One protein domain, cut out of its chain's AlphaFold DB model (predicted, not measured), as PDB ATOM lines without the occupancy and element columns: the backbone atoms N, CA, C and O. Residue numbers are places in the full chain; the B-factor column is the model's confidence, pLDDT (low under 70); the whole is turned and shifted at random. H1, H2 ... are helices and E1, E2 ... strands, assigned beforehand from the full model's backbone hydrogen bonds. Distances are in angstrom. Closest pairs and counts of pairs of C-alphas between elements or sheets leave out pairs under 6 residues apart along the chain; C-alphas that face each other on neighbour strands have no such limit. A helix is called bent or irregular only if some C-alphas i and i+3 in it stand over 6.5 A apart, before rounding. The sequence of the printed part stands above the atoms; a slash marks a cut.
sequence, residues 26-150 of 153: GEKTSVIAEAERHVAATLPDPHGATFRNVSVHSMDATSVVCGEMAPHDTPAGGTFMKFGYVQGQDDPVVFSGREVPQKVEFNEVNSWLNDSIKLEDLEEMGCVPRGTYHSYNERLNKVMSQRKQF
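Overview. This is residues 26 to 150 of the 153 residues of an uncharacterized protein of Komagataeibacter europaeus (UniProt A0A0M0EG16). A twisted sheet of four strands curls round the helix H1 on one face, while a helical hairpin, H2 and H3, reaches away from the opposite face. The later part of H2, residues 114 to 124, packs on E3 and E4, and H3 packs on H2, away from the sheet. The printed part has 125 residues, with three named helices and four named strands in the order H1 E1 E2 E3 E4 H2 H3; the class is mixed, and the sheet, E1 - E2 - E3 - E4, is antiparallel throughout. It is compact, with a radius of gyration of the C-alphas of 15.8 A, yet elongated in outline, spanning 57 by 35 by 23 A.

Arrangement. Start with H1, residues 26 to 40, which is on the sheet of E1, residues 49 to 59, E2, residues 62 to 71, E3, residues 81 to 86, and E4, residues 93 to 95. The closest C-alphas of H1 and E3 are those of Ala 35 and Tyr 85, 5.8 A apart. The strands form a meander, each the antiparallel neighbour of the one before. In the hairpin E1 and E2, look for N 55 and O 66 at 2.8 A; in E2 and E3, N 67 and O 83 at 3.1 A; in E3 and E4, N 95 and O 82 at 2.8 A. E1 bends by 72 degrees at residue 52, and E2 by 53 degrees at residue 68. On the face opposite H1 you find H2, residues 106 to 124, at a height over the sheet of 5.9 A; the C-alphas of Phe 95 and Lys 118, the closest of E4 and H2, are 5.4 A apart. H2 touches H3, residues 132 to 148, at a shallow tilt of 18 degrees, opposite ways, closest at the C-alphas of Leu 119 and Tyr 133, 5.0 A. H3 is not on the sheet, and H1 is apart from H2 and H3. Every O i to N i+4 pair is within hydrogen-bond range in H1, against 10 of 15 in H2 and 10 of 13 in H3.

Along the chain. Find C-alpha 26 at (28.908, -59.609, -33.620); from there H1 runs 20.9 A. E1 measures 25.5 A, E2 27.7 A, E3 16.9 A and E4 6.7 A. From C-alpha 106 at (65.593, -29.356, -40.456) H2 runs 29.0 A; it is irregular, with C-alphas 107 and 110 7.3 A apart. H3 runs 25.1 A to C-alpha 148 at (62.897, -18.411, -41.856).

Size, cuts and confidence. The C-alphas of Gly 26 and Phe 150, the two farthest apart, are 57.2 A from each other. The printed part has no cut; the link E1 to E2 is tight, the others are short. Mean pLDDT of the printed part is 90.6; residue 77 and residues 147 to 150 are under 70.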
ATOM      1  N   GLY A  26      27.856 -58.734 -33.089       72.94
ATOM      2  CA  GLY A  26      28.908 -59.609 -33.620       72.94
ATOM      3  C   GLY A  26      29.646 -59.002 -34.815       72.94
ATOM      4  O   GLY A  26      30.869 -59.071 -34.874       72.94
ATOM      5  N   GLU A  27      28.918 -58.327 -35.709       79.25
ATOM      6  CA  GLU A  27      29.485 -57.600 -36.851       79.25
ATOM      7  C   GLU A  27      30.432 -56.471 -36.411       79.25
ATOM      8  O   GLU A  27      31.559 -56.372 -36.897       79.25
ATOM      9  N   LYS A  28      30.033 -55.659 -35.421       83.19
ATOM     10  CA  LYS A  28      30.908 -54.617 -34.862       83.19
ATOM     11  C   LYS A  28      32.165 -55.200 -34.227       83.19
ATOM     12  O   LYS A  28      33.244 -54.656 -34.430       83.19
ATOM     13  N   THR A  29      32.046 -56.304 -33.491       88.62
ATOM     14  CA  THR A  29      33.206 -56.971 -32.887       88.62
ATOM     15  C   THR A  29      34.177 -57.490 -33.948       88.62
ATOM     16  O   THR A  29      35.383 -57.318 -33.783       88.62
ATOM     17  N   SER A  30      33.689 -58.064 -35.054       92.06
ATOM     18  CA  SER A  30      34.567 -58.507 -36.147       92.06
ATOM     19  C   SER A  30      35.285 -57.351 -36.840       92.06
ATOM     20  O   SER A  30      36.478 -57.461 -37.104       92.06
ATOM     21  N   VAL A  31      34.589 -56.234 -37.076       94.31
ATOM     22  CA  VAL A  31      35.166 -55.050 -37.733       94.31
ATOM     23  C   VAL A  31      36.208 -54.369 -36.841       94.31
ATOM     24  O   VAL A  31      37.251 -53.946 -37.326       94.31
ATOM     25  N   ILE A  32      35.976 -54.318 -35.525       96.44
ATOM     26  CA  ILE A  32      36.976 -53.828 -34.566       96.44
ATOM     27  C   ILE A  32      38.214 -54.729 -34.572       96.44
ATOM     28  O   ILE A  32      39.321 -54.221 -34.680       96.44
ATOM     29  N   ALA A  33      38.046 -56.053 -34.509       96.38
ATOM     30  CA  ALA A  33      39.177 -56.984 -34.494       96.38
ATOM     31  C   ALA A  33      39.996 -56.956 -35.798       96.38
ATOM     32  O   ALA A  33      41.201 -57.205 -35.793       96.38
ATOM     33  N   GLU A  34      39.345 -56.687 -36.929       96.62
ATOM     34  CA  GLU A  34      40.007 -56.399 -38.200       96.62
ATOM     35  C   GLU A  34      40.832 -55.114 -38.104       96.62
ATOM     36  O   GLU A  34      42.046 -55.167 -38.296       96.62
ATOM     37  N   ALA A  35      40.211 -54.003 -37.705       97.19
ATOM     38  CA  ALA A  35      40.888 -52.720 -37.543       97.19
ATOM     39  C   ALA A  35      42.088 -52.804 -36.590       97.19
ATOM     40  O   ALA A  35      43.184 -52.377 -36.941       97.19
ATOM     41  N   GLU A  36      41.916 -53.401 -35.408       97.25
ATOM     42  CA  GLU A  36      42.983 -53.571 -34.418       97.25
ATOM     43  C   GLU A  36      44.158 -54.367 -34.988       97.25
ATOM     44  O   GLU A  36      45.305 -54.020 -34.733       97.25
ATOM     45  N   ARG A  37      43.907 -55.385 -35.819       97.06
ATOM     46  CA  ARG A  37      44.972 -56.155 -36.477       97.06
ATOM     47  C   ARG A  37      45.759 -55.308 -37.474       97.06
ATOM     48  O   ARG A  37      46.988 -55.349 -37.453       97.06
ATOM     49  N   HIS A  38      45.068 -54.556 -38.332       97.81
ATOM     50  CA  HIS A  38      45.709 -53.688 -39.326       97.81
ATOM     51  C   HIS A  38      46.489 -52.553 -38.653       97.81
ATOM     52  O   HIS A  38      47.630 -52.281 -39.013       97.81
ATOM     53  N   VAL A  39      45.913 -51.935 -37.623       97.00
ATOM     54  CA  VAL A  39      46.542 -50.843 -36.871       97.00
ATOM     55  C   VAL A  39      47.720 -51.359 -36.038       97.00
ATOM     56  O   VAL A  39      48.785 -50.752 -36.057       97.00
ATOM     57  N   ALA A  40      47.598 -52.510 -35.374       96.25
ATOM     58  CA  ALA A  40      48.714 -53.131 -34.659       96.25
ATOM     59  C   ALA A  40      49.896 -53.440 -35.585       96.25
ATOM     60  O   ALA A  40      51.047 -53.296 -35.178       96.25
ATOM     61  N   ALA A  41      49.633 -53.830 -36.835       96.38
ATOM     62  CA  ALA A  41      50.677 -54.125 -37.813       96.38
ATOM     63  C   ALA A  41      51.548 -52.904 -38.175       96.38
ATOM     64  O   ALA A  41      52.623 -53.085 -38.744       96.38
ATOM     65  N   THR A  42      51.142 -51.675 -37.817       94.81
ATOM     66  CA  THR A  42      51.985 -50.479 -37.979       94.81
ATOM     67  C   THR A  42      53.016 -50.311 -36.859       94.81
ATOM     68  O   THR A  42      53.854 -49.411 -36.931       94.81
ATOM     69  N   LEU A  43      52.942 -51.111 -35.790       93.00
ATOM     70  CA  LEU A  43      53.915 -51.105 -34.700       93.00
ATOM     71  C   LEU A  43      55.096 -52.042 -34.992       93.00
ATOM     72  O   LEU A  43      54.927 -53.054 -35.669       93.00
ATOM     73  N   PRO A  44      56.282 -51.773 -34.410       90.44
ATOM     74  CA  PRO A  44      57.403 -52.715 -34.452       90.44
ATOM     75  C   PRO A  44      57.078 -54.078 -33.824       90.44
ATOM     76  O   PRO A  44      57.560 -55.100 -34.306       90.44
ATOM     77  N   ASP A  45      56.265 -54.085 -32.762       91.06
ATOM     78  CA  ASP A  45      55.693 -55.290 -32.157       91.06
ATOM     79  C   ASP A  45      54.155 -55.211 -32.191       91.06
ATOM     80  O   ASP A  45      53.549 -54.560 -31.332       91.06
ATOM     81  N   PRO A  46      53.509 -55.865 -33.173       91.94
ATOM     82  CA  PRO A  46      52.053 -55.876 -33.291       91.94
ATOM     83  C   PRO A  46      51.334 -56.564 -32.124       91.94
ATOM     84  O   PRO A  46      50.195 -56.226 -31.812       91.94
ATOM     85  N   HIS A  47      51.969 -57.530 -31.453       90.44
ATOM     86  CA  HIS A  47      51.322 -58.277 -30.368       90.44
ATOM     87  C   HIS A  47      51.263 -57.484 -29.061       90.44
ATOM     88  O   HIS A  47      50.440 -57.785 -28.197       90.44
ATOM     89  N   GLY A  48      52.093 -56.449 -28.941       88.06
ATOM     90  CA  GLY A  48      52.078 -55.499 -27.839       88.06
ATOM     91  C   GLY A  48      51.094 -54.339 -28.022       88.06
ATOM     92  O   GLY A  48      51.132 -53.395 -27.246       88.06
ATOM     93  N   ALA A  49      50.227 -54.304 -29.030       93.62
ATOM     94  CA  ALA A  49      49.322 -53.163 -29.173       93.62
ATOM     95  C   ALA A  49      48.292 -53.095 -28.024       93.62
ATOM     96  O   ALA A  49      47.635 -54.078 -27.688       93.62
ATOM     97  N   THR A  50      48.121 -51.914 -27.428       93.44
ATOM     98  CA  THR A  50      47.040 -51.619 -26.478       93.44
ATOM     99  C   THR A  50      46.105 -50.582 -27.077       93.44
ATOM    100  O   THR A  50      46.545 -49.495 -27.458       93.44
ATOM    101  N   PHE A  51      44.812 -50.899 -27.115       94.81
ATOM    102  CA  PHE A  51      43.776 -50.060 -27.711       94.81
ATOM    103  C   PHE A  51      42.864 -49.445 -26.653       94.81
ATOM    104  O   PHE A  51      42.557 -50.058 -25.629       94.81
ATOM    105  N   ARG A  52      42.403 -48.219 -26.900       94.94
ATOM    106  CA  ARG A  52      41.386 -47.546 -26.084       94.94
ATOM    107  C   ARG A  52      40.543 -46.600 -26.931       94.94
ATOM    108  O   ARG A  52      40.909 -46.268 -28.055       94.94
ATOM    109  N   ASN A  53      39.429 -46.138 -26.364       95.19
ATOM    110  CA  ASN A  53      38.517 -45.186 -27.013       95.19
ATOM    111  C   ASN A  53      38.051 -45.649 -28.408       95.19
ATOM    112  O   ASN A  53      37.815 -44.826 -29.288       95.19
ATOM    113  N   VAL A  54      37.932 -46.968 -28.603       97.25
ATOM    114  CA  VAL A  54      37.542 -47.556 -29.884       97.25
ATOM    115  C   VAL A  54      36.052 -47.338 -30.117       97.25
ATOM    116  O   VAL A  54      35.213 -47.625 -29.260       97.25
ATOM    117  N   SER A  55      35.723 -46.833 -31.296       96.38
ATOM    118  CA  SER A  55      34.367 -46.544 -31.735       96.38
ATOM    119  C   SER A  55      34.188 -46.962 -33.189       96.38
ATOM    120  O   SER A  55      35.149 -47.034 -33.951       96.38
ATOM    121  N   VAL A  56      32.944 -47.272 -33.552       96.31
ATOM    122  CA  VAL A  56      32.574 -47.666 -34.911       96.31
ATOM    123  C   VAL A  56      31.401 -46.814 -35.352       96.31
ATOM    124  O   VAL A  56      30.351 -46.817 -34.693       96.31
ATOM    125  N   HIS A  57      31.551 -46.142 -36.485       94.44
ATOM    126  CA  HIS A  57      30.474 -45.434 -37.163       94.44
ATOM    127  C   HIS A  57      30.425 -45.811 -38.637       94.44
ATOM    128  O   HIS A  57      31.363 -46.372 -39.193       94.44
ATOM    129  N   SER A  58      29.287 -45.547 -39.266       90.69
ATOM    130  CA  SER A  58      29.106 -45.797 -40.693       90.69
ATOM    131  C   SER A  58      29.530 -44.569 -41.493       90.69
ATOM    132  O   SER A  58      29.179 -43.446 -41.125       90.69
ATOM    133  N   MET A  59      30.240 -44.798 -42.591       84.38
ATOM    134  CA  MET A  59      30.567 -43.807 -43.611       84.38
ATOM    135  C   MET A  59      30.154 -44.392 -44.962       84.38
ATOM    136  O   MET A  59      30.681 -45.417 -45.405       84.38
ATOM    137  N   ASP A  60      29.132 -43.787 -45.564       83.19
ATOM    138  CA  ASP A  60      28.424 -44.312 -46.735       83.19
ATOM    139  C   ASP A  60      27.954 -45.768 -46.547       83.19
ATOM    140  O   ASP A  60      27.082 -46.042 -45.719       83.19
ATOM    141  N   ALA A  61      28.523 -46.702 -47.315       81.50
ATOM    142  CA  ALA A  61      28.217 -48.132 -47.280       81.50
ATOM    143  C   ALA A  61      29.259 -48.961 -46.504       81.50
ATOM    144  O   ALA A  61      29.183 -50.188 -46.504       81.50
ATOM    145  N   THR A  62      30.232 -48.309 -45.863       89.25
ATOM    146  CA  THR A  62      31.333 -48.961 -45.138       89.25
ATOM    147  C   THR A  62      31.336 -48.570 -43.663       89.25
ATOM    148  O   THR A  62      30.772 -47.545 -43.267       89.25
ATOM    149  N   SER A  63      31.951 -49.402 -42.824       94.62
ATOM    150  CA  SER A  63      32.195 -49.058 -41.422       94.62
ATOM    151  C   SER A  63      33.575 -48.431 -41.271       94.62
ATOM    152  O   SER A  63      34.544 -48.921 -41.841       94.62
ATOM    153  N   VAL A  64      33.668 -47.385 -40.458       96.75
ATOM    154  CA  VAL A  64      34.929 -46.781 -40.032       96.75
ATOM    155  C   VAL A  64      35.127 -47.082 -38.553       96.75
ATOM    156  O   VAL A  64      34.216 -46.893 -37.742       96.75
ATOM    157  N   VAL A  65      36.315 -47.563 -38.203       97.88
ATOM    158  CA  VAL A  65      36.757 -47.770 -36.826       97.88
ATOM    159  C   VAL A  65      37.751 -46.682 -36.468       97.88
ATOM    160  O   VAL A  65      38.775 -46.535 -37.127       97.88
ATOM    161  N   CYS A  66      37.463 -45.949 -35.402       98.12
ATOM    162  CA  CYS A  66      38.330 -44.905 -34.878       98.12
ATOM    163  C   CYS A  66      38.732 -45.245 -33.452       98.12
ATOM    164  O   CYS A  66      37.915 -45.756 -32.683       98.12
ATOM    165  N   GLY A  67      39.953 -44.910 -33.067       97.56
ATOM    166  CA  GLY A  67      40.389 -45.128 -31.698       97.56
ATOM    167  C   GLY A  67      41.786 -44.617 -31.423       97.56
ATOM    168  O   GLY A  67      42.353 -43.810 -32.162       97.56
ATOM    169  N   GLU A  68      42.331 -45.095 -30.315       96.94
ATOM    170  CA  GLU A  68      43.666 -44.766 -29.859       96.94
ATOM    171  C   GLU A  68      44.470 -46.040 -29.598       96.94
ATOM    172  O   GLU A  68      43.951 -46.991 -29.013       96.94
ATOM    173  N   MET A  69      45.739 -46.045 -30.005       95.88
ATOM    174  CA  MET A  69      46.668 -47.161 -29.827       95.88
ATOM    175  C   MET A  69      47.977 -46.686 -29.192       95.88
ATOM    176  O   MET A  69      48.491 -45.618 -29.522       95.88
ATOM    177  N   ALA A  70      48.555 -47.511 -28.329       93.69
ATOM    178  CA  ALA A  70      49.934 -47.372 -27.879       93.69
ATOM    179  C   ALA A  70      50.628 -48.748 -27.826       93.69
ATOM    180  O   ALA A  70      49.947 -49.757 -27.629       93.69
ATOM    181  N   PRO A  71      51.963 -48.817 -27.969       90.62
ATOM    182  CA  PRO A  71      52.732 -50.007 -27.599       90.62
ATOM    183  C   PRO A  71      52.505 -50.398 -26.128       90.62
ATOM    184  O   PRO A  71      52.328 -49.517 -25.286       90.62
ATOM    185  N   HIS A  72      52.561 -51.690 -25.805       80.88
ATOM    186  CA  HIS A  72      52.262 -52.245 -24.476       80.88
ATOM    187  C   HIS A  72      53.130 -51.615 -23.388       80.88
ATOM    188  O   HIS A  72      52.646 -51.274 -22.312       80.88
ATOM    189  N   ASP A  73      54.397 -51.383 -23.722       77.69
ATOM    190  CA  ASP A  73      55.408 -50.849 -22.814       77.69
ATOM    191  C   ASP A  73      55.414 -49.314 -22.760       77.69
ATOM    192  O   ASP A  73      56.362 -48.697 -22.269       77.69
ATOM    193  N   THR A  74      54.369 -48.664 -23.281       75.31
ATOM    194  CA  THR A  74      54.237 -47.211 -23.197       75.31
ATOM    195  C   THR A  74      54.095 -46.807 -21.728       75.31
ATOM    196  O   THR A  74      53.151 -47.247 -21.067       75.31
ATOM    197  N   PRO A  75      54.990 -45.953 -21.191       75.81
ATOM    198  CA  PRO A  75      54.917 -45.518 -19.801       75.81
ATOM    199  C   PRO A  75      53.554 -44.913 -19.454       75.81
ATOM    200  O   PRO A  75      52.867 -44.361 -20.315       75.81
ATOM    201  N   ALA A  76      53.177 -44.950 -18.175       72.31
ATOM    202  CA  ALA A  76      51.967 -44.277 -17.712       72.31
ATOM    203  C   ALA A  76      52.010 -42.783 -18.088       72.31
ATOM    204  O   ALA A  76      52.942 -42.070 -17.722       72.31
ATOM    205  N   GLY A  77      51.006 -42.319 -18.839       67.69
ATOM    206  CA  GLY A  77      50.973 -40.959 -19.394       67.69
ATOM    207  C   GLY A  77      51.680 -40.793 -20.745       67.69
ATOM    208  O   GLY A  77      51.777 -39.673 -21.239       67.69
ATOM    209  N   GLY A  78      52.154 -41.878 -21.361       76.88
ATOM    210  CA  GLY A  78      52.680 -41.854 -22.718       76.88
ATOM    211  C   GLY A  78      51.605 -41.533 -23.761       76.88
ATOM    212  O   GLY A  78      50.398 -41.616 -23.514       76.88
ATOM    213  N   THR A  79      52.062 -41.108 -24.935       86.44
ATOM    214  CA  THR A  79      51.184 -40.628 -26.005       86.44
ATOM    215  C   THR A  79      50.528 -41.805 -26.709       86.44
ATOM    216  O   THR A  79      51.210 -42.667 -27.254       86.44
ATOM    217  N   PHE A  80      49.198 -41.821 -26.714       92.44
ATOM    218  CA  PHE A  80      48.450 -42.727 -27.570       92.44
ATOM    219  C   PHE A  80      48.304 -42.101 -28.954       92.44
ATOM    220  O   PHE A  80      47.859 -40.958 -29.091       92.44
ATOM    221  N   MET A  81      48.652 -42.877 -29.970       95.75
ATOM    222  CA  MET A  81      48.458 -42.532 -31.368       95.75
ATOM    223  C   MET A  81      46.979 -42.639 -31.711       95.75
ATOM    224  O   MET A  81      46.295 -43.550 -31.244       95.75
ATOM    225  N   LYS A  82      46.475 -41.718 -32.527       97.44
ATOM    226  CA  LYS A  82      45.095 -41.770 -33.021       97.44
ATOM    227  C   LYS A  82      45.067 -42.580 -34.299       97.44
ATOM    228  O   LYS A  82      45.961 -42.417 -35.126       97.44
ATOM    229  N   PHE A  83      44.050 -43.410 -34.476       98.31
ATOM    230  CA  PHE A  83      43.898 -44.179 -35.700       98.31
ATOM    231  C   PHE A  83      42.481 -44.125 -36.259       98.31
ATOM    232  O   PHE A  83      41.511 -43.882 -35.536       98.31
ATOM    233  N   GLY A  84      42.403 -44.388 -37.558       97.94
ATOM    234  CA  GLY A  84      41.183 -44.572 -38.322       97.94
ATOM    235  C   GLY A  84      41.382 -45.695 -39.331       97.94
ATOM    236  O   GLY A  84      42.443 -45.805 -39.947       97.94
ATOM    237  N   TYR A  85      40.374 -46.541 -39.473       98.12
ATOM    238  CA  TYR A  85      40.392 -47.685 -40.370       98.12
ATOM    239  C   TYR A  85      39.043 -47.826 -41.062       98.12
ATOM    240  O   TYR A  85      38.010 -47.859 -40.396       98.12
ATOM    241  N   VAL A  86      39.050 -47.937 -42.387       96.31
ATOM    242  CA  VAL A  86      37.854 -48.234 -43.178       96.31
ATOM    243  C   VAL A  86      37.796 -49.743 -43.396       96.31
ATOM    244  O   VAL A  86      38.759 -50.333 -43.878       96.31
ATOM    245  N   GLN A  87      36.667 -50.360 -43.054       94.50
ATOM    246  CA  GLN A  87      36.438 -51.797 -43.202       94.50
ATOM    247  C   GLN A  87      36.812 -52.292 -44.607       94.50
ATOM    248  O   GLN A  87      36.336 -51.750 -45.607       94.50
ATOM    249  N   GLY A  88      37.616 -53.354 -44.671       92.44
ATOM    250  CA  GLY A  88      38.067 -53.978 -45.912       92.44
ATOM    251  C   GLY A  88      39.227 -53.271 -46.618       92.44
ATOM    252  O   GLY A  88      39.583 -53.696 -47.714       92.44
ATOM    253  N   GLN A  89      39.805 -52.212 -46.041       91.88
ATOM    254  CA  GLN A  89      41.059 -51.619 -46.524       91.88
ATOM    255  C   GLN A  89      42.271 -52.307 -45.891       91.88
ATOM    256  O   GLN A  89      42.176 -52.874 -44.808       91.88
ATOM    257  N   ASP A  90      43.433 -52.231 -46.534       88.50
ATOM    258  CA  ASP A  90      44.662 -52.788 -45.956       88.50
ATOM    259  C   ASP A  90      45.382 -51.785 -45.045       88.50
ATOM    260  O   ASP A  90      45.876 -52.159 -43.978       88.50
ATOM    261  N   ASP A  91      45.401 -50.511 -45.439       94.00
ATOM    262  CA  ASP A  91      46.203 -49.486 -44.778       94.00
ATOM    263  C   ASP A  91      45.356 -48.640 -43.812       94.00
ATOM    264  O   ASP A  91      44.472 -47.891 -44.245       94.00
ATOM    265  N   PRO A  92      45.619 -48.702 -42.495       97.06
ATOM    266  CA  PRO A  92      45.033 -47.771 -41.548       97.06
ATOM    267  C   PRO A  92      45.736 -46.412 -41.614       97.06
ATOM    268  O   PRO A  92      46.921 -46.290 -41.937       97.06
ATOM    269  N   VAL A  93      45.028 -45.371 -41.191       97.94
ATOM    270  CA  VAL A  93      45.622 -44.058 -40.941       97.94
ATOM    271  C   VAL A  93      45.999 -43.985 -39.472       97.94
ATOM    272  O   VAL A  93      45.141 -44.156 -38.608       97.94
ATOM    273  N   VAL A  94      47.268 -43.700 -39.180       97.56
ATOM    274  CA  VAL A  94      47.774 -43.543 -37.813       97.56
ATOM    275  C   VAL A  94      48.475 -42.197 -37.690       97.56
ATOM    276  O   VAL A  94      49.425 -41.915 -38.416       97.56
ATOM    277  N   PHE A  95      48.000 -41.371 -36.764       97.56
ATOM    278  CA  PHE A  95      48.623 -40.113 -36.376       97.56
ATOM    279  C   PHE A  95      49.355 -40.291 -35.050       97.56
ATOM    280  O   PHE A  95      48.769 -40.765 -34.071       97.56
ATOM    281  N   SER A  96      50.613 -39.852 -34.989       93.56
ATOM    282  CA  SER A  96      51.494 -40.101 -33.842       93.56
ATOM    283  C   SER A  96      50.999 -39.521 -32.509       93.56
ATOM    284  O   SER A  96      51.457 -39.933 -31.445       93.56
ATOM    285  N   GLY A  97      50.080 -38.550 -32.538       91.31
ATOM    286  CA  GLY A  97      49.576 -37.886 -31.334       91.31
ATOM    287  C   GLY A  97      50.559 -36.886 -30.721       91.31
ATOM    288  O   GLY A  97      50.229 -36.257 -29.716       91.31
ATOM    289  N   ARG A  98      51.751 -36.717 -31.307       90.88
ATOM    290  CA  ARG A  98      52.806 -35.861 -30.755       90.88
ATOM    291  C   ARG A  98      52.431 -34.380 -30.841       90.88
ATOM    292  O   ARG A  98      51.954 -33.887 -31.870       90.88
ATOM    293  N   GLU A  99      52.676 -33.655 -29.755       91.62
ATOM    294  CA  GLU A  99      52.468 -32.210 -29.713       91.62
ATOM    295  C   GLU A  99      53.508 -31.476 -30.565       91.62
ATOM    296  O   GLU A  99      54.664 -31.888 -30.651       91.62
ATOM    297  N   VAL A 100      53.102 -30.365 -31.187       91.50
ATOM    298  CA  VAL A 100      54.018 -29.522 -31.964       91.50
ATOM    299  C   VAL A 100      55.087 -28.939 -31.021       91.50
ATOM    300  O   VAL A 100      54.728 -28.238 -30.071       91.50
ATOM    301  N   PRO A 101      56.389 -29.178 -31.264       90.88
ATOM    302  CA  PRO A 101      57.456 -28.723 -30.387       90.88
ATOM    303  C   PRO A 101      57.687 -27.222 -30.565       90.88
ATOM    304  O   PRO A 101      57.299 -26.629 -31.567       90.88
ATOM    305  N   GLN A 102      58.407 -26.600 -29.632       89.62
ATOM    306  CA  GLN A 102      58.794 -25.188 -29.766       89.62
ATOM    307  C   GLN A 102      59.763 -24.941 -30.936       89.62
ATOM    308  O   GLN A 102      59.835 -23.832 -31.458       89.62
ATOM    309  N   LYS A 103      60.509 -25.973 -31.346       87.31
ATOM    310  CA  LYS A 103      61.440 -25.956 -32.475       87.31
ATOM    311  C   LYS A 103      61.432 -27.330 -33.145       87.31
ATOM    312  O   LYS A 103      61.557 -28.340 -32.464       87.31
ATOM    313  N   VAL A 104      61.307 -27.354 -34.468       86.12
ATOM    314  CA  VAL A 104      61.456 -28.563 -35.304       86.12
ATOM    315  C   VAL A 104      62.865 -28.572 -35.887       86.12
ATOM    316  O   VAL A 104      63.337 -27.497 -36.250       86.12
ATOM    317  N   GLU A 105      63.549 -29.716 -35.990       86.50
ATOM    318  CA  GLU A 105      64.851 -29.802 -36.674       86.50
ATOM    319  C   GLU A 105      64.728 -29.922 -38.206       86.50
ATOM    320  O   GLU A 105      63.713 -30.386 -38.716       86.50
ATOM    321  N   PHE A 106      65.722 -29.446 -38.980       82.19
ATOM    322  CA  PHE A 106      65.593 -29.356 -40.456       82.19
ATOM    323  C   PHE A 106      65.355 -30.729 -41.092       82.19
ATOM    324  O   PHE A 106      64.511 -30.885 -41.968       82.19
ATOM    325  N   ASN A 107      66.089 -31.725 -40.606       88.12
ATOM    326  CA  ASN A 107      65.987 -33.120 -41.018       88.12
ATOM    327  C   ASN A 107      64.657 -33.778 -40.611       88.12
ATOM    328  O   ASN A 107      64.338 -34.843 -41.128       88.12
ATOM    329  N   GLU A 108      63.875 -33.158 -39.726       89.06
ATOM    330  CA  GLU A 108      62.599 -33.694 -39.245       89.06
ATOM    331  C   GLU A 108      61.382 -33.036 -39.898       89.06
ATOM    332  O   GLU A 108      60.279 -33.561 -39.773       89.06
ATOM    333  N   VAL A 109      61.552 -31.921 -40.621       88.56
ATOM    334  CA  VAL A 109      60.444 -31.155 -41.230       88.56
ATOM    335  C   VAL A 109      59.502 -32.056 -42.028       88.56
ATOM    336  O   VAL A 109      58.293 -32.011 -41.820       88.56
ATOM    337  N   ASN A 110      60.050 -32.930 -42.875       90.12
ATOM    338  CA  ASN A 110      59.245 -33.852 -43.677       90.12
ATOM    339  C   ASN A 110      58.479 -34.862 -42.812       90.12
ATOM    340  O   ASN A 110      57.332 -35.168 -43.116       90.12
ATOM    341  N   SER A 111      59.074 -35.345 -41.716       93.38
ATOM    342  CA  SER A 111      58.380 -36.238 -40.778       93.38
ATOM    343  C   SER A 111      57.191 -35.530 -40.131       93.38
ATOM    344  O   SER A 111      56.113 -36.115 -40.028       93.38
ATOM    345  N   TRP A 112      57.353 -34.264 -39.735       93.88
ATOM    346  CA  TRP A 112      56.279 -33.454 -39.156       93.88
ATOM    347  C   TRP A 112      55.139 -33.176 -40.131       93.88
ATOM    348  O   TRP A 112      53.982 -33.305 -39.742       93.88
ATOM    349  N   LEU A 113      55.455 -32.835 -41.382       92.06
ATOM    350  CA  LEU A 113      54.448 -32.595 -42.421       92.06
ATOM    351  C   LEU A 113      53.701 -33.877 -42.808       92.06
ATOM    352  O   LEU A 113      52.481 -33.866 -42.916       92.06
ATOM    353  N   ASN A 114      54.412 -34.993 -42.975       94.06
ATOM    354  CA  ASN A 114      53.786 -36.260 -43.360       94.06
ATOM    355  C   ASN A 114      52.836 -36.787 -42.279       94.06
ATOM    356  O   ASN A 114      51.772 -37.311 -42.590       94.06
ATOM    357  N   ASP A 115      53.216 -36.638 -41.010       94.75
ATOM    358  CA  ASP A 115      52.366 -37.017 -39.882       94.75
ATOM    359  C   ASP A 115      51.187 -36.050 -39.715       94.75
ATOM    360  O   ASP A 115      50.082 -36.492 -39.432       94.75
ATOM    361  N   SER A 116      51.365 -34.740 -39.947       94.12
ATOM    362  CA  SER A 116      50.254 -33.789 -39.811       94.12
ATOM    363  C   SER A 116      49.143 -34.035 -40.830       94.12
ATOM    364  O   SER A 116      47.978 -33.903 -40.471       94.12
ATOM    365  N   ILE A 117      49.469 -34.457 -42.055       95.00
ATOM    366  CA  ILE A 117      48.472 -34.818 -43.080       95.00
ATOM    367  C   ILE A 117      47.589 -35.987 -42.608       95.00
ATOM    368  O   ILE A 117      46.411 -36.034 -42.937       95.00
ATOM    369  N   LYS A 118      48.084 -36.871 -41.730       97.25
ATOM    370  CA  LYS A 118      47.257 -37.943 -41.149       97.25
ATOM    371  C   LYS A 118      46.102 -37.412 -40.308       97.25
ATOM    372  O   LYS A 118      45.084 -38.085 -40.198       97.25
ATOM    373  N   LEU A 119      46.210 -36.211 -39.732       96.31
ATOM    374  CA  LEU A 119      45.071 -35.577 -39.064       96.31
ATOM    375  C   LEU A 119      43.987 -35.131 -40.045       96.31
ATOM    376  O   LEU A 119      42.829 -35.127 -39.651       96.31
ATOM    377  N   GLU A 120      44.346 -34.754 -41.273       96.69
ATOM    378  CA  GLU A 120      43.379 -34.413 -42.322       96.69
ATOM    379  C   GLU A 120      42.580 -35.658 -42.716       96.69
ATOM    380  O   GLU A 120      41.355 -35.650 -42.611       96.69
ATOM    381  N   ASP A 121      43.277 -36.761 -43.012       96.56
ATOM    382  CA  ASP A 121      42.671 -38.065 -43.311       96.56
ATOM    383  C   ASP A 121      41.741 -38.526 -42.161       96.56
ATOM    384  O   ASP A 121      40.600 -38.941 -42.371       96.56
ATOM    385  N   LEU A 122      42.203 -38.430 -40.905       97.31
ATOM    386  CA  LEU A 122      41.402 -38.783 -39.725       97.31
ATOM    387  C   LEU A 122      40.185 -37.868 -39.538       97.31
ATOM    388  O   LEU A 122      39.167 -38.312 -39.006       97.31
ATOM    389  N   GLU A 123      40.287 -36.597 -39.919       96.56
ATOM    390  CA  GLU A 123      39.195 -35.627 -39.836       96.56
ATOM    391  C   GLU A 123      38.131 -35.914 -40.901       96.56
ATOM    392  O   GLU A 123      36.938 -35.901 -40.585       96.56
ATOM    393  N   GLU A 124      38.547 -36.245 -42.126       94.88
ATOM    394  CA  GLU A 124      37.657 -36.652 -43.220       94.88
ATOM    395  C   GLU A 124      36.892 -37.936 -42.873       94.88
ATOM    396  O   GLU A 124      35.677 -38.007 -43.060       94.88
ATOM    397  N   MET A 125      37.570 -38.903 -42.248       94.88
ATOM    398  CA  MET A 125      36.950 -40.130 -41.733       94.88
ATOM    399  C   MET A 125      36.052 -39.913 -40.503       94.88
ATOM    400  O   MET A 125      35.349 -40.834 -40.078       94.88
ATOM    401  N   GLY A 126      36.070 -38.727 -39.886       95.38
ATOM    402  CA  GLY A 126      35.321 -38.427 -38.663       95.38
ATOM    403  C   GLY A 126      35.909 -39.040 -37.386       95.38
ATOM    404  O   GLY A 126      35.221 -39.105 -36.368       95.38
ATOM    405  N   CYS A 127      37.169 -39.479 -37.414       96.69
ATOM    406  CA  CYS A 127      37.888 -40.007 -36.251       96.69
ATOM    407  C   CYS A 127      38.418 -38.914 -35.315       96.69
ATOM    408  O   CYS A 127      38.728 -39.187 -34.153       96.69
ATOM    409  N   VAL A 128      38.512 -37.673 -35.796       96.56
ATOM    410  CA  VAL A 128      38.827 -36.494 -34.982       96.56
ATOM    411  C   VAL A 128      37.843 -35.355 -35.274       96.56
ATOM    412  O   VAL A 128      37.228 -35.329 -36.341       96.56
ATOM    413  N   PRO A 129      37.657 -34.398 -34.343       95.94
ATOM    414  CA  PRO A 129      36.792 -33.247 -34.574       95.94
ATOM    415  C   PRO A 129      37.243 -32.395 -35.764       95.94
ATOM    416  O   PRO A 129      38.442 -32.230 -35.996       95.94
ATOM    417  N   ARG A 130      36.283 -31.765 -36.448       95.31
ATOM    418  CA  ARG A 130      36.584 -30.806 -37.520       95.31
ATOM    419  C   ARG A 130      37.437 -29.634 -37.030       95.31
ATOM    420  O   ARG A 130      37.200 -29.103 -35.946       95.31
ATOM    421  N   GLY A 131      38.399 -29.213 -37.844       94.75
ATOM    422  CA  GLY A 131      39.379 -28.170 -37.537       94.75
ATOM    423  C   GLY A 131      40.585 -28.653 -36.722       94.75
ATOM    424  O   GLY A 131      41.469 -27.845 -36.408       94.75
ATOM    425  N   THR A 132      40.665 -29.946 -36.387       95.19
ATOM    426  CA  THR A 132      41.821 -30.507 -35.671       95.19
ATOM    427  C   THR A 132      43.073 -30.407 -36.533       95.19
ATOM    428  O   THR A 132      44.100 -29.925 -36.050       95.19
ATOM    429  N   TYR A 133      42.984 -30.776 -37.815       95.25
ATOM    430  CA  TYR A 133      44.108 -30.647 -38.742       95.25
ATOM    431  C   TYR A 133      44.536 -29.188 -38.899       95.25
ATOM    432  O   TYR A 133      45.706 -28.857 -38.706       95.25
ATOM    433  N   HIS A 134      43.579 -28.297 -39.171       95.62
ATOM    434  CA  HIS A 134      43.853 -26.879 -39.396       95.62
ATOM    435  C   HIS A 134      44.583 -26.238 -38.206       95.62
ATOM    436  O   HIS A 134      45.668 -25.678 -38.371       95.62
ATOM    437  N   SER A 135      44.056 -26.403 -36.989       95.38
ATOM    438  CA  SER A 135      44.665 -25.851 -35.770       95.38
ATOM    439  C   SER A 135      46.040 -26.452 -35.444       95.38
ATOM    440  O   SER A 135      46.921 -25.778 -34.899       95.38
ATOM    441  N   TYR A 136      46.265 -27.728 -35.763       95.56
ATOM    442  CA  TYR A 136      47.577 -28.355 -35.634       95.56
ATOM    443  C   TYR A 136      48.567 -27.791 -36.657       95.56
ATOM    444  O   TYR A 136      49.673 -27.387 -36.294       95.56
ATOM    445  N   ASN A 137      48.150 -27.699 -37.919       93.56
ATOM    446  CA  ASN A 137      48.971 -27.223 -39.021       93.56
ATOM    447  C   ASN A 137      49.353 -25.743 -38.859       93.56
ATOM    448  O   ASN A 137      50.491 -25.374 -39.127       93.56
ATOM    449  N   GLU A 138      48.466 -24.887 -38.345       94.25
ATOM    450  CA  GLU A 138      48.805 -23.492 -38.023       94.25
ATOM    451  C   GLU A 138      49.935 -23.386 -36.988       94.25
ATOM    452  O   GLU A 138      50.885 -22.617 -37.168       94.25
ATOM    453  N   ARG A 139      49.874 -24.191 -35.917       94.06
ATOM    454  CA  ARG A 139      50.937 -24.245 -34.899       94.06
ATOM    455  C   ARG A 139      52.250 -24.729 -35.502       94.06
ATOM    456  O   ARG A 139      53.291 -24.120 -35.256       94.06
ATOM    457  N   LEU A 140      52.193 -25.780 -36.318       92.75
ATOM    458  CA  LEU A 140      53.364 -26.335 -36.988       92.75
ATOM    459  C   LEU A 140      54.005 -25.317 -37.944       92.75
ATOM    460  O   LEU A 140      55.207 -25.058 -37.865       92.75
ATOM    461  N   ASN A 141      53.194 -24.657 -38.770       90.25
ATOM    462  CA  ASN A 141      53.635 -23.616 -39.695       90.25
ATOM    463  C   ASN A 141      54.259 -22.423 -38.971       90.25
ATOM    464  O   ASN A 141      55.265 -21.889 -39.435       90.25
ATOM    465  N   LYS A 142      53.726 -22.018 -37.812       91.06
ATOM    466  CA  LYS A 142      54.324 -20.950 -36.999       91.06
ATOM    467  C   LYS A 142      55.747 -21.309 -36.569       91.06
ATOM    468  O   LYS A 142      56.655 -20.505 -36.775       91.06
ATOM    469  N   VAL A 143      55.962 -22.520 -36.058       89.31
ATOM    470  CA  VAL A 143      57.289 -23.010 -35.641       89.31
ATOM    471  C   VAL A 143      58.240 -23.123 -36.835       89.31
ATOM    472  O   VAL A 143      59.395 -22.700 -36.764       89.31
ATOM    473  N   MET A 144      57.751 -23.608 -37.977       85.19
ATOM    474  CA  MET A 144      58.536 -23.674 -39.213       85.19
ATOM    475  C   MET A 144      58.870 -22.283 -39.773       85.19
ATOM    476  O   MET A 144      59.970 -22.073 -40.281       85.19
ATOM    477  N   SER A 145      57.969 -21.306 -39.655       80.69
ATOM    478  CA  SER A 145      58.191 -19.931 -40.123       80.69
ATOM    479  C   SER A 145      59.194 -19.161 -39.266       80.69
ATOM    480  O   SER A 145      59.963 -18.370 -39.808       80.69
ATOM    481  N   GLN A 146      59.258 -19.437 -37.958       72.75
ATOM    482  CA  GLN A 146      60.260 -18.844 -37.072       72.75
ATOM    483  C   GLN A 146      61.675 -19.191 -37.543       72.75
ATOM    484  O   GLN A 146      62.553 -18.339 -37.497       72.75
ATOM    485  N   ARG A 147      61.894 -20.378 -38.128       62.19
ATOM    486  CA  ARG A 147      63.183 -20.710 -38.760       62.19
ATOM    487  C   ARG A 147      63.554 -19.796 -39.926       62.19
ATOM    488  O   ARG A 147      64.734 -19.486 -40.059       62.19
ATOM    489  N   LYS A 148      62.596 -19.337 -40.744       54.84
ATOM    490  CA  LYS A 148      62.897 -18.411 -41.856       54.84
ATOM    491  C   LYS A 148      63.496 -17.091 -41.357       54.84
ATOM    492  O   LYS A 148      64.258 -16.473 -42.088       54.84
ATOM    493  N   GLN A 149      63.195 -16.682 -40.121       50.97
ATOM    494  CA  GLN A 149      63.761 -15.473 -39.508       50.97
ATOM    495  C   GLN A 149      65.181 -15.660 -38.946       50.97
ATOM    496  O   GLN A 149      65.841 -14.665 -38.668       50.97
ATOM    497  N   PHE A 150      65.677 -16.897 -38.810       51.16
ATOM    498  CA  PHE A 150      66.980 -17.191 -38.194       51.16
ATOM    499  C   PHE A 150      68.015 -17.798 -39.156       51.16
ATOM    500  O   PHE A 150      69.035 -18.312 -38.700       51.16
TER     501      PHE A 150